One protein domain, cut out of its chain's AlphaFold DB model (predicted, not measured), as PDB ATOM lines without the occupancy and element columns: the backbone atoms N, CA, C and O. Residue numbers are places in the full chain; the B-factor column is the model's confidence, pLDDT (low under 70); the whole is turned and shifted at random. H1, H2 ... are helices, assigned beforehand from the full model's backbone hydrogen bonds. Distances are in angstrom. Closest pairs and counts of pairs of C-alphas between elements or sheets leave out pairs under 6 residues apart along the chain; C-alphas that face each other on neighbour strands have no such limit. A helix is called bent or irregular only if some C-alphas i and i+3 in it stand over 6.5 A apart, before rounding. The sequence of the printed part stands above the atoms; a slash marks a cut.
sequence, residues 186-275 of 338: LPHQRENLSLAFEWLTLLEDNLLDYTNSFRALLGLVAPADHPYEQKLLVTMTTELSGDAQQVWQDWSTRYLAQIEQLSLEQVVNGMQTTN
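Overview. This is residues 186 to 275 of the 338 residues of an uncharacterized protein of Psychrobacter sp. KH172YL61 (UniProt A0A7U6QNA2). Picture a five-helix cluster in two parts: the long helix H4 and H1 lie side by side, running opposite ways, and beside this pair H2 sits near the middle with H5 alongside it and H3 packed steeply on it. The two parts have few close contacts, between H2 and the pair, and near the links from H3 to H4 and from H4 to H5. The printed part has 90 residues with five named helices, H1 to H5 in that order along the chain, and no named strand; its class is all helix. It is compact, with a radius of gyration of the C-alphas of 12.4 A, and rounded, spanning 33 by 31 by 19 A.

Along the chain. Find C-alpha 242 at (395.365, 476.207, 406.768); from there H4, the longest helix, runs 25.8 A through residues 242 to 259. Look back to C-alpha 190 at (415.820, 493.801, 396.061), where H1 begins; it covers residues 190 to 205, 22.7 A. H2 is residues 210 to 221, 17.8 A long, and H3 is residues 227 to 239, 18.9 A. H5, residues 264 to 274, runs 15.3 A and ends at C-alpha 274, (408.919, 482.981, 380.347). H2 is neither bent nor irregular, but only just: C-alphas 215 and 218 are 6.0 A apart.

Arrangement. Start at H4, which touches H1 at a shallow tilt of 27 degrees, opposite ways; their closest C-alphas are those of Leu 195 and Tyr 255, 6.9 A apart. From H4 go to H2, close but not clearly touching: the closest C-alphas, of Val 221 and Leu 256, are 7.1 A apart. H2 touches H5, opposite ways at a shallow tilt of 13 degrees, with the C-alphas of Leu 218 and Val 268 closest at 6.7 A. H2 also touches H3, opposite ways at a steep tilt of 63 degrees, with the C-alphas of Gly 219 and Gln 230 closest at 4.2 A. The packing of the helices is only just mostly aligned, with 2 of 3 touching pairs at a shallow tilt. H1 and H3, H1 and H5, and H3 and H5 are apart. In H1, H3, H4 and H5 every O i to N i+4 pair is within hydrogen-bond range; in H2 it is 5 of 8.

Size, cuts and confidence. The two C-alphas farthest apart, those of Gly 242 and Gln 266, are 33.6 A from each other. The printed part has no cut, and the four links between helices are tight. The mean pLDDT of the printed part is 97.1, and no printed residue is under 70.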
ATOM      1  N   LEU A 186     408.158 490.605 387.389       98.38
ATOM      2  CA  LEU A 186     408.737 491.684 388.188       98.38
ATOM      3  C   LEU A 186     410.130 492.091 387.674       98.38
ATOM      4  O   LEU A 186     410.902 491.240 387.220       98.38
ATOM      5  N   PRO A 187     410.519 493.374 387.793       97.69
ATOM      6  CA  PRO A 187     411.897 493.788 387.553       97.69
ATOM      7  C   PRO A 187     412.834 493.260 388.652       97.69
ATOM      8  O   PRO A 187     412.437 493.119 389.812       97.69
ATOM      9  N   HIS A 188     414.102 493.014 388.300       97.75
ATOM     10  CA  HIS A 188     415.140 492.575 389.244       97.75
ATOM     11  C   HIS A 188     415.530 493.718 390.189       97.75
ATOM     12  O   HIS A 188     416.404 494.534 389.903       97.75
ATOM     13  N   GLN A 189     414.826 493.784 391.313       96.56
ATOM     14  CA  GLN A 189     415.019 494.725 392.417       96.56
ATOM     15  C   GLN A 189     415.029 493.940 393.730       96.56
ATOM     16  O   GLN A 189     414.520 492.819 393.785       96.56
ATOM     17  N   ARG A 190     415.607 494.509 394.789       94.94
ATOM     18  CA  ARG A 190     415.820 493.801 396.061       94.94
ATOM     19  C   ARG A 190     414.512 493.285 396.665       94.94
ATOM     20  O   ARG A 190     414.451 492.140 397.102       94.94
ATOM     21  N   GLU A 191     413.481 494.118 396.677       94.00
ATOM     22  CA  GLU A 191     412.168 493.815 397.243       94.00
ATOM     23  C   GLU A 191     411.455 492.724 396.428       94.00
ATOM     24  O   GLU A 191     410.947 491.755 396.990       94.00
ATOM     25  N   ASN A 192     411.507 492.823 395.097       97.81
ATOM     26  CA  ASN A 192     410.924 491.832 394.186       97.81
ATOM     27  C   ASN A 192     411.646 490.489 394.250       97.81
ATOM     28  O   ASN A 192     411.017 489.440 394.150       97.81
ATOM     29  N   LEU A 193     412.965 490.511 394.439       98.38
ATOM     30  CA  LEU A 193     413.750 489.301 394.622       98.38
ATOM     31  C   LEU A 193     413.382 488.591 395.934       98.38
ATOM     32  O   LEU A 193     413.304 487.366 395.945       98.38
ATOM     33  N   SER A 194     413.095 489.337 397.010       98.44
ATOM     34  CA  SER A 194     412.561 488.758 398.256       98.44
ATOM     35  C   SER A 194     411.249 488.020 397.998       98.44
ATOM     36  O   SER A 194     411.134 486.849 398.345       98.44
ATOM     37  N   LEU A 195     410.299 488.660 397.302       98.50
ATOM     38  CA  LEU A 195     409.029 488.024 396.929       98.50
ATOM     39  C   LEU A 195     409.237 486.762 396.090       98.50
ATOM     40  O   LEU A 195     408.525 485.777 396.277       98.50
ATOM     41  N   ALA A 196     410.211 486.781 395.184       98.62
ATOM     42  CA  ALA A 196     410.505 485.655 394.317       98.62
ATOM     43  C   ALA A 196     411.124 484.462 395.072       98.62
ATOM     44  O   ALA A 196     410.817 483.314 394.755       98.62
ATOM     45  N   PHE A 197     411.944 484.707 396.097       98.62
ATOM     46  CA  PHE A 197     412.437 483.642 396.976       98.62
ATOM     47  C   PHE A 197     411.358 483.119 397.923       98.62
ATOM     48  O   PHE A 197     411.222 481.910 398.064       98.62
ATOM     49  N   GLU A 198     410.550 484.002 398.512       98.69
ATOM     50  CA  GLU A 198     409.401 483.606 399.336       98.69
ATOM     51  C   GLU A 198     408.407 482.743 398.545       98.69
ATOM     52  O   GLU A 198     407.838 481.796 399.083       98.69
ATOM     53  N   TRP A 199     408.241 483.032 397.251       98.69
ATOM     54  CA  TRP A 199     407.461 482.205 396.337       98.69
ATOM     55  C   TRP A 199     408.028 480.789 396.215       98.69
ATOM     56  O   TRP A 199     407.289 479.827 396.387       98.69
ATOM     57  N   LEU A 200     409.336 480.649 395.973       98.50
ATOM     58  CA  LEU A 200     409.983 479.333 395.919       98.50
ATOM     59  C   LEU A 200     409.839 478.568 397.240       98.50
ATOM     60  O   LEU A 200     409.543 477.378 397.202       98.50
ATOM     61  N   THR A 201     409.977 479.244 398.386       98.44
ATOM     62  CA  THR A 201     409.744 478.641 399.708       98.44
ATOM     63  C   THR A 201     408.315 478.121 399.841       98.44
ATOM     64  O   THR A 201     408.120 476.983 400.256       98.44
ATOM     65  N   LEU A 202     407.310 478.893 399.410       98.38
ATOM     66  CA  LEU A 202     405.918 478.437 399.419       98.38
ATOM     67  C   LEU A 202     405.718 477.183 398.553       98.38
ATOM     68  O   LEU A 202     404.989 476.277 398.963       98.38
ATOM     69  N   LEU A 203     406.356 477.117 397.376       97.81
ATOM     70  CA  LEU A 203     406.286 475.934 396.514       97.81
ATOM     71  C   LEU A 203     406.954 474.716 397.162       97.81
ATOM     72  O   LEU A 203     406.417 473.617 397.054       97.81
ATOM     73  N   GLU A 204     408.100 474.907 397.817       97.06
ATOM     74  CA  GLU A 204     408.899 473.838 398.429       97.06
ATOM     75  C   GLU A 204     408.183 473.245 399.640       97.06
ATOM     76  O   GLU A 204     407.948 472.037 399.687       97.06
ATOM     77  N   ASP A 205     407.748 474.102 400.567       96.19
ATOM     78  CA  ASP A 205     407.091 473.708 401.817       96.19
ATOM     79  C   ASP A 205     405.795 472.916 401.578       96.19
ATOM     80  O   ASP A 205     405.367 472.135 402.429       96.19
ATOM     81  N   ASN A 206     405.166 473.111 400.416       95.62
ATOM     82  CA  ASN A 206     403.889 472.495 400.058       95.62
ATOM     83  C   ASN A 206     403.996 471.510 398.883       95.62
ATOM     84  O   ASN A 206     402.969 471.000 398.436       95.62
ATOM     85  N   LEU A 207     405.207 471.238 398.378       95.25
ATOM     86  CA  LEU A 207     405.449 470.386 397.206       95.25
ATOM     87  C   LEU A 207     404.521 470.735 396.027       95.25
ATOM     88  O   LEU A 207     403.911 469.864 395.404       95.25
ATOM     89  N   LEU A 208     404.366 472.018 395.715       96.62
ATOM     90  CA  LEU A 208     403.516 472.449 394.604       96.62
ATOM     91  C   LEU A 208     404.173 472.142 393.253       96.62
ATOM     92  O   LEU A 208     405.394 472.025 393.147       96.62
ATOM     93  N   ASP A 209     403.368 472.001 392.200       97.12
ATOM     94  CA  ASP A 209     403.905 471.799 390.851       97.12
ATOM     95  C   ASP A 209     404.654 473.046 390.368       97.12
ATOM     96  O   ASP A 209     404.063 474.119 390.269       97.12
ATOM     97  N   TYR A 210     405.942 472.918 390.054       97.69
ATOM     98  CA  TYR A 210     406.818 474.035 389.718       97.69
ATOM     99  C   TYR A 210     406.306 474.801 388.494       97.69
ATOM    100  O   TYR A 210     406.056 476.005 388.563       97.69
ATOM    101  N   THR A 211     406.089 474.098 387.381       98.00
ATOM    102  CA  THR A 211     405.688 474.715 386.108       98.00
ATOM    103  C   THR A 211     404.314 475.372 386.221       98.00
ATOM    104  O   THR A 211     404.162 476.561 385.918       98.00
ATOM    105  N   ASN A 212     403.324 474.630 386.718       97.75
ATOM    106  CA  ASN A 212     401.953 475.115 386.819       97.75
ATOM    107  C   ASN A 212     401.826 476.258 387.819       97.75
ATOM    108  O   ASN A 212     401.050 477.171 387.559       97.75
ATOM    109  N   SER A 213     402.578 476.251 388.925       98.38
ATOM    110  CA  SER A 213     402.493 477.327 389.921       98.38
ATOM    111  C   SER A 213     402.959 478.655 389.330       98.38
ATOM    112  O   SER A 213     402.258 479.658 389.445       98.38
ATOM    113  N   PHE A 214     404.095 478.681 388.619       98.62
ATOM    114  CA  PHE A 214     404.525 479.900 387.924       98.62
ATOM    115  C   PHE A 214     403.535 480.327 386.837       98.62
ATOM    116  O   PHE A 214     403.262 481.519 386.687       98.62
ATOM    117  N   ARG A 215     402.966 479.373 386.089       98.06
ATOM    118  CA  ARG A 215     401.965 479.681 385.061       98.06
ATOM    119  C   ARG A 215     400.663 480.225 385.664       98.06
ATOM    120  O   ARG A 215     400.086 481.156 385.109       98.06
ATOM    121  N   ALA A 216     400.237 479.709 386.816       98.38
ATOM    122  CA  ALA A 216     399.027 480.114 387.527       98.38
ATOM    123  C   ALA A 216     399.031 481.592 387.943       98.38
ATOM    124  O   ALA A 216     397.964 482.199 388.041       98.38
ATOM    125  N   LEU A 217     400.208 482.203 388.130       98.62
ATOM    126  CA  LEU A 217     400.318 483.626 388.465       98.62
ATOM    127  C   LEU A 217     399.691 484.544 387.400       98.62
ATOM    128  O   LEU A 217     399.208 485.617 387.749       98.62
ATOM    129  N   LEU A 218     399.616 484.130 386.127       98.19
ATOM    130  CA  LEU A 218     398.857 484.870 385.103       98.19
ATOM    131  C   LEU A 218     397.360 484.936 385.437       98.19
ATOM    132  O   LEU A 218     396.738 485.981 385.264       98.19
ATOM    133  N   GLY A 219     396.795 483.852 385.976       97.88
ATOM    134  CA  GLY A 219     395.405 483.801 386.432       97.88
ATOM    135  C   GLY A 219     395.141 484.670 387.664       97.88
ATOM    136  O   GLY A 219     394.007 485.088 387.876       97.88
ATOM    137  N   LEU A 220     396.183 484.971 388.449       98.00
ATOM    138  CA  LEU A 220     396.113 485.920 389.563       98.00
ATOM    139  C   LEU A 220     396.188 487.373 389.071       98.00
ATOM    140  O   LEU A 220     395.433 488.219 389.542       98.00
ATOM    141  N   VAL A 221     397.093 487.660 388.131       97.94
ATOM    142  CA  VAL A 221     397.378 489.019 387.637       97.94
ATOM    143  C   VAL A 221     396.311 489.531 386.665       97.94
ATOM    144  O   VAL A 221     395.931 490.697 386.726       97.94
ATOM    145  N   ALA A 222     395.818 488.675 385.769       96.69
ATOM    146  CA  ALA A 222     394.877 489.047 384.715       96.69
ATOM    147  C   ALA A 222     393.751 488.000 384.586       96.69
ATOM    148  O   ALA A 222     393.614 487.344 383.555       96.69
ATOM    149  N   PRO A 223     392.909 487.816 385.621       94.88
ATOM    150  CA  PRO A 223     391.940 486.726 385.654       94.88
ATOM    151  C   PRO A 223     391.012 486.711 384.428       94.88
ATOM    152  O   PRO A 223     390.834 485.658 383.817       94.88
ATOM    153  N   ALA A 224     390.440 487.850 384.030       93.44
ATOM    154  CA  ALA A 224     389.419 487.905 382.977       93.44
ATOM    155  C   ALA A 224     389.873 487.314 381.625       93.44
ATOM    156  O   ALA A 224     389.059 486.705 380.931       93.44
ATOM    157  N   ASP A 225     391.162 487.437 381.297       94.19
ATOM    158  CA  ASP A 225     391.730 487.035 380.005       94.19
ATOM    159  C   ASP A 225     392.417 485.655 380.049       94.19
ATOM    160  O   ASP A 225     392.805 485.115 379.012       94.19
ATOM    161  N   HIS A 226     392.534 485.050 381.239       96.38
ATOM    162  CA  HIS A 226     393.335 483.846 381.487       96.38
ATOM    163  C   HIS A 226     392.555 482.727 382.214       96.38
ATOM    164  O   HIS A 226     392.914 482.311 383.321       96.38
ATOM    165  N   PRO A 227     391.467 482.194 381.619       96.06
ATOM    166  CA  PRO A 227     390.623 481.184 382.264       96.06
ATOM    167  C   PRO A 227     391.324 479.833 382.476       96.06
ATOM    168  O   PRO A 227     390.943 479.087 383.378       96.06
ATOM    169  N   TYR A 228     392.326 479.491 381.660       95.62
ATOM    170  CA  TYR A 228     393.138 478.290 381.870       95.62
ATOM    171  C   TYR A 228     394.005 478.444 383.126       95.62
ATOM    172  O   TYR A 228     393.965 477.597 384.018       95.62
ATOM    173  N   GLU A 229     394.718 479.560 383.254       97.69
ATOM    174  CA  GLU A 229     395.593 479.827 384.395       97.69
ATOM    175  C   GLU A 229     394.811 480.072 385.688       97.69
ATOM    176  O   GLU A 229     395.283 479.691 386.755       97.69
ATOM    177  N   GLN A 230     393.584 480.600 385.613       97.62
ATOM    178  CA  GLN A 230     392.679 480.622 386.766       97.62
ATOM    179  C   GLN A 230     392.384 479.218 387.305       97.62
ATOM    180  O   GLN A 230     392.346 479.026 388.520       97.62
ATOM    181  N   LYS A 231     392.186 478.218 386.433       96.38
ATOM    182  CA  LYS A 231     391.982 476.833 386.887       96.38
ATOM    183  C   LYS A 231     393.227 476.304 387.591       96.38
ATOM    184  O   LYS A 231     393.091 475.718 388.658       96.38
ATOM    185  N   LEU A 232     394.419 476.565 387.042       96.69
ATOM    186  CA  LEU A 232     395.683 476.201 387.694       96.69
ATOM    187  C   LEU A 232     395.828 476.869 389.067       96.69
ATOM    188  O   LEU A 232     396.222 476.212 390.025       96.69
ATOM    189  N   LEU A 233     395.460 478.148 389.176       97.75
ATOM    190  CA  LEU A 233     395.483 478.894 390.434       97.75
ATOM    191  C   LEU A 233     394.543 478.282 391.476       97.75
ATOM    192  O   LEU A 233     394.922 478.120 392.635       97.75
ATOM    193  N   VAL A 234     393.327 477.905 391.068       96.81
ATOM    194  CA  VAL A 234     392.380 477.202 391.943       96.81
ATOM    195  C   VAL A 234     392.966 475.865 392.390       96.81
ATOM    196  O   VAL A 234     393.017 475.619 393.588       96.81
ATOM    197  N   THR A 235     393.475 475.037 391.472       95.00
ATOM    198  CA  THR A 235     394.113 473.758 391.821       95.00
ATOM    199  C   THR A 235     395.235 473.959 392.839       95.00
ATOM    200  O   THR A 235     395.180 473.385 393.925       95.00
ATOM    201  N   MET A 236     396.186 474.847 392.547       95.62
ATOM    202  CA  MET A 236     397.318 475.145 393.426       95.62
ATOM    203  C   MET A 236     396.865 475.595 394.822       95.62
ATOM    204  O   MET A 236     397.341 475.078 395.827       95.62
ATOM    205  N   THR A 237     395.920 476.535 394.905       96.06
ATOM    206  CA  THR A 237     395.450 477.062 396.198       96.06
ATOM    207  C   THR A 237     394.616 476.056 396.990       96.06
ATOM    208  O   THR A 237     394.636 476.100 398.218       96.06
ATOM    209  N   THR A 238     393.930 475.118 396.328       95.06
ATOM    210  CA  THR A 238     393.212 474.026 397.011       95.06
ATOM    211  C   THR A 238     394.133 472.967 397.615       95.06
ATOM    212  O   THR A 238     393.714 472.279 398.543       95.06
ATOM    213  N   GLU A 239     395.371 472.844 397.129       93.88
ATOM    214  CA  GLU A 239     396.383 471.953 397.717       93.88
ATOM    215  C   GLU A 239     396.992 472.527 399.009       93.88
ATOM    216  O   GLU A 239     397.529 471.779 399.827       93.88
ATOM    217  N   LEU A 240     396.876 473.839 399.234       95.25
ATOM    218  CA  LEU A 240     397.399 474.494 400.431       95.25
ATOM    219  C   LEU A 240     396.537 474.191 401.664       95.25
ATOM    220  O   LEU A 240     395.309 474.321 401.644       95.25
ATOM    221  N   SER A 241     397.198 473.858 402.773       91.44
ATOM    222  CA  SER A 241     396.565 473.670 404.087       91.44
ATOM    223  C   SER A 241     396.505 474.978 404.889       91.44
ATOM    224  O   SER A 241     397.185 475.937 404.544       91.44
ATOM    225  N   GLY A 242     395.692 475.018 405.956       88.88
ATOM    226  CA  GLY A 242     395.365 476.207 406.768       88.88
ATOM    227  C   GLY A 242     396.421 477.321 406.809       88.88
ATOM    228  O   GLY A 242     396.225 478.361 406.182       88.88
ATOM    229  N   ASP A 243     397.541 477.103 407.501       93.44
ATOM    230  CA  ASP A 243     398.587 478.128 407.661       93.44
ATOM    231  C   ASP A 243     399.226 478.530 406.319       93.44
ATOM    232  O   ASP A 243     399.482 479.709 406.078       93.44
ATOM    233  N   ALA A 244     399.416 477.579 405.401       96.38
ATOM    234  CA  ALA A 244     399.965 477.846 404.074       96.38
ATOM    235  C   ALA A 244     399.014 478.687 403.203       96.38
ATOM    236  O   ALA A 244     399.475 479.515 402.417       96.38
ATOM    237  N   GLN A 245     397.692 478.545 403.373       97.06
ATOM    238  CA  GLN A 245     396.726 479.439 402.728       97.06
ATOM    239  C   GLN A 245     396.905 480.877 403.214       97.06
ATOM    240  O   GLN A 245     396.876 481.789 402.393       97.06
ATOM    241  N   GLN A 246     397.135 481.094 404.514       96.94
ATOM    242  CA  GLN A 246     397.387 482.439 405.039       96.94
ATOM    243  C   GLN A 246     398.684 483.029 404.470       96.94
ATOM    244  O   GLN A 246     398.673 484.160 403.987       96.94
ATOM    245  N   VAL A 247     399.771 482.244 404.439       98.00
ATOM    246  CA  VAL A 247     401.047 482.658 403.826       98.00
ATOM    247  C   VAL A 247     400.848 483.055 402.359       98.00
ATOM    248  O   VAL A 247     401.336 484.100 401.931       98.00
ATOM    249  N   TRP A 248     400.088 482.267 401.598       98.25
ATOM    250  CA  TRP A 248     399.730 482.586 400.217       98.25
ATOM    251  C   TRP A 248     398.920 483.888 400.090       98.25
ATOM    252  O   TRP A 248     399.208 484.698 399.209       98.25
ATOM    253  N   GLN A 249     397.923 484.126 400.948       97.88
ATOM    254  CA  GLN A 249     397.124 485.362 400.907       97.88
ATOM    255  C   GLN A 249     397.983 486.602 401.209       97.88
ATOM    256  O   GLN A 249     397.913 487.607 400.495       97.88
ATOM    257  N   ASP A 250     398.854 486.513 402.214       98.06
ATOM    258  CA  ASP A 250     399.758 487.605 402.587       98.06
ATOM    259  C   ASP A 250     400.814 487.862 401.499       98.06
ATOM    260  O   ASP A 250     401.165 489.011 401.205       98.06
ATOM    261  N   TRP A 251     401.330 486.799 400.875       98.62
ATOM    262  CA  TRP A 251     402.258 486.896 399.750       98.62
ATOM    263  C   TRP A 251     401.587 487.490 398.507       98.62
ATOM    264  O   TRP A 251     402.095 488.465 397.955       98.62
ATOM    265  N   SER A 252     400.422 486.974 398.104       98.56
ATOM    266  CA  SER A 252     399.705 487.424 396.901       98.56
ATOM    267  C   SER A 252     399.273 488.887 396.999       98.56
ATOM    268  O   SER A 252     399.392 489.619 396.019       98.56
ATOM    269  N   THR A 253     398.886 489.354 398.190       98.44
ATOM    270  CA  THR A 253     398.592 490.774 398.446       98.44
ATOM    271  C   THR A 253     399.816 491.661 398.188       98.44
ATOM    272  O   THR A 253     399.723 492.666 397.484       98.44
ATOM    273  N   ARG A 254     400.988 491.288 398.722       98.44
ATOM    274  CA  ARG A 254     402.236 492.045 398.512       98.44
ATOM    275  C   ARG A 254     402.715 491.975 397.065       98.44
ATOM    276  O   ARG A 254     403.200 492.976 396.544       98.44
ATOM    277  N   TYR A 255     402.568 490.818 396.428       98.69
ATOM    278  CA  TYR A 255     402.899 490.605 395.025       98.69
ATOM    279  C   TYR A 255     402.048 491.489 394.106       98.69
ATOM    280  O   TYR A 255     402.602 492.251 393.316       98.69
ATOM    281  N   LEU A 256     400.720 491.478 394.259       98.50
ATOM    282  CA  LEU A 256     399.819 492.313 393.461       98.50
ATOM    283  C   LEU A 256     400.099 493.811 393.645       98.50
ATOM    284  O   LEU A 256     400.110 494.544 392.661       98.50
ATOM    285  N   ALA A 257     400.445 494.252 394.858       98.12
ATOM    286  CA  ALA A 257     400.847 495.639 395.103       98.12
ATOM    287  C   ALA A 257     402.125 496.063 394.344       98.12
ATOM    288  O   ALA A 257     402.315 497.253 394.079       98.12
ATOM    289  N   GLN A 258     403.017 495.125 393.993       98.00
ATOM    290  CA  GLN A 258     404.143 495.403 393.089       98.00
ATOM    291  C   GLN A 258     403.693 495.432 391.625       98.00
ATOM    292  O   GLN A 258     404.118 496.302 390.870       98.00
ATOM    293  N   ILE A 259     402.806 494.518 391.228       98.19
ATOM    294  CA  ILE A 259     402.277 494.441 389.860       98.19
ATOM    295  C   ILE A 259     401.490 495.704 389.484       98.19
ATOM    296  O   ILE A 259     401.642 496.203 388.372       98.19
ATOM    297  N   GLU A 260     400.721 496.277 390.414       97.25
ATOM    298  CA  GLU A 260     399.964 497.526 390.216       97.25
ATOM    299  C   GLU A 260     400.843 498.740 389.863       97.25
ATOM    300  O   GLU A 260     400.345 499.736 389.336       97.25
ATOM    301  N   GLN A 261     402.152 498.674 390.125       96.75
ATOM    302  CA  GLN A 261     403.109 499.736 389.793       96.75
ATOM    303  C   GLN A 261     403.680 499.607 388.373       96.75
ATOM    304  O   GLN A 261     404.450 500.467 387.936       96.75
ATOM    305  N   LEU A 262     403.340 498.536 387.655       97.56
ATOM    306  CA  LEU A 262     403.902 498.176 386.357       97.56
ATOM    307  C   LEU A 262     402.838 498.229 385.252       97.56
ATOM    308  O   LEU A 262     401.635 498.279 385.498       97.56
ATOM    309  N   SER A 263     403.286 498.195 383.995       97.88
ATOM    310  CA  SER A 263     402.378 498.002 382.863       97.88
ATOM    311  C   SER A 263     401.880 496.559 382.838       97.88
ATOM    312  O   SER A 263     402.660 495.641 382.577       97.88
ATOM    313  N   LEU A 264     400.576 496.368 383.053       97.25
ATOM    314  CA  LEU A 264     399.939 495.049 383.027       97.25
ATOM    315  C   LEU A 264     400.220 494.293 381.718       97.25
ATOM    316  O   LEU A 264     400.517 493.106 381.751       97.25
ATOM    317  N   GLU A 265     400.200 494.986 380.576       97.31
ATOM    318  CA  GLU A 265     400.508 494.393 379.267       97.31
ATOM    319  C   GLU A 265     401.935 493.822 379.221       97.31
ATOM    320  O   GLU A 265     402.145 492.701 378.758       97.31
ATOM    321  N   GLN A 266     402.919 494.569 379.736       96.94
ATOM    322  CA  GLN A 266     404.319 494.130 379.757       96.94
ATOM    323  C   GLN A 266     404.531 492.962 380.724       96.94
ATOM    324  O   GLN A 266     405.261 492.027 380.397       96.94
ATOM    325  N   VAL A 267     403.879 493.006 381.889       98.31
ATOM    326  CA  VAL A 267     403.894 491.932 382.892       98.31
ATOM    327  C   VAL A 267     403.336 490.644 382.292       98.31
ATOM    328  O   VAL A 267     404.018 489.618 382.295       98.31
ATOM    329  N   VAL A 268     402.127 490.703 381.725       98.06
ATOM    330  CA  VAL A 268     401.441 489.543 381.139       98.06
ATOM    331  C   VAL A 268     402.255 488.952 379.992       98.06
ATOM    332  O   VAL A 268     402.519 487.750 380.002       98.06
ATOM    333  N   ASN A 269     402.729 489.779 379.054       97.00
ATOM    334  CA  ASN A 269     403.550 489.314 377.935       97.00
ATOM    335  C   ASN A 269     404.834 488.626 378.435       97.00
ATOM    336  O   ASN A 269     405.112 487.484 378.067       97.00
ATOM    337  N   GLY A 270     405.562 489.268 379.357       97.44
ATOM    338  CA  GLY A 270     406.791 488.710 379.921       97.44
ATOM    339  C   GLY A 270     406.572 487.372 380.631       97.44
ATOM    340  O   GLY A 270     407.363 486.441 380.459       97.44
ATOM    341  N   MET A 271     405.482 487.235 381.388       98.44
ATOM    342  CA  MET A 271     405.125 485.978 382.048       98.44
ATOM    343  C   MET A 271     404.717 484.897 381.041       98.44
ATOM    344  O   MET A 271     405.133 483.749 381.198       98.44
ATOM    345  N   GLN A 272     403.969 485.238 379.987       97.62
ATOM    346  CA  GLN A 272     403.571 484.289 378.940       97.62
ATOM    347  C   GLN A 272     404.770 483.712 378.185       97.62
ATOM    348  O   GLN A 272     404.764 482.523 377.882       97.62
ATOM    349  N   THR A 273     405.799 484.517 377.908       96.38
ATOM    350  CA  THR A 273     406.997 484.066 377.180       96.38
ATOM    351  C   THR A 273     408.040 483.390 378.070       96.38
ATOM    352  O   THR A 273     408.969 482.775 377.556       96.38
ATOM    353  N   THR A 274     407.932 483.528 379.395       97.06
ATOM    354  CA  THR A 274     408.919 482.981 380.347       97.06
ATOM    355  C   THR A 274     408.399 481.735 381.068       97.06
ATOM    356  O   THR A 274     409.184 480.849 381.405       97.06
ATOM    357  N   ASN A 275     407.084 481.622 381.282       98.38
ATOM    358  CA  ASN A 275     406.466 480.492 381.973       98.38
ATOM    359  C   ASN A 275     405.746 479.572 380.976       98.38
ATOM    360  O   ASN A 275     404.660 479.932 380.497       98.38
TER     361      ASN A 275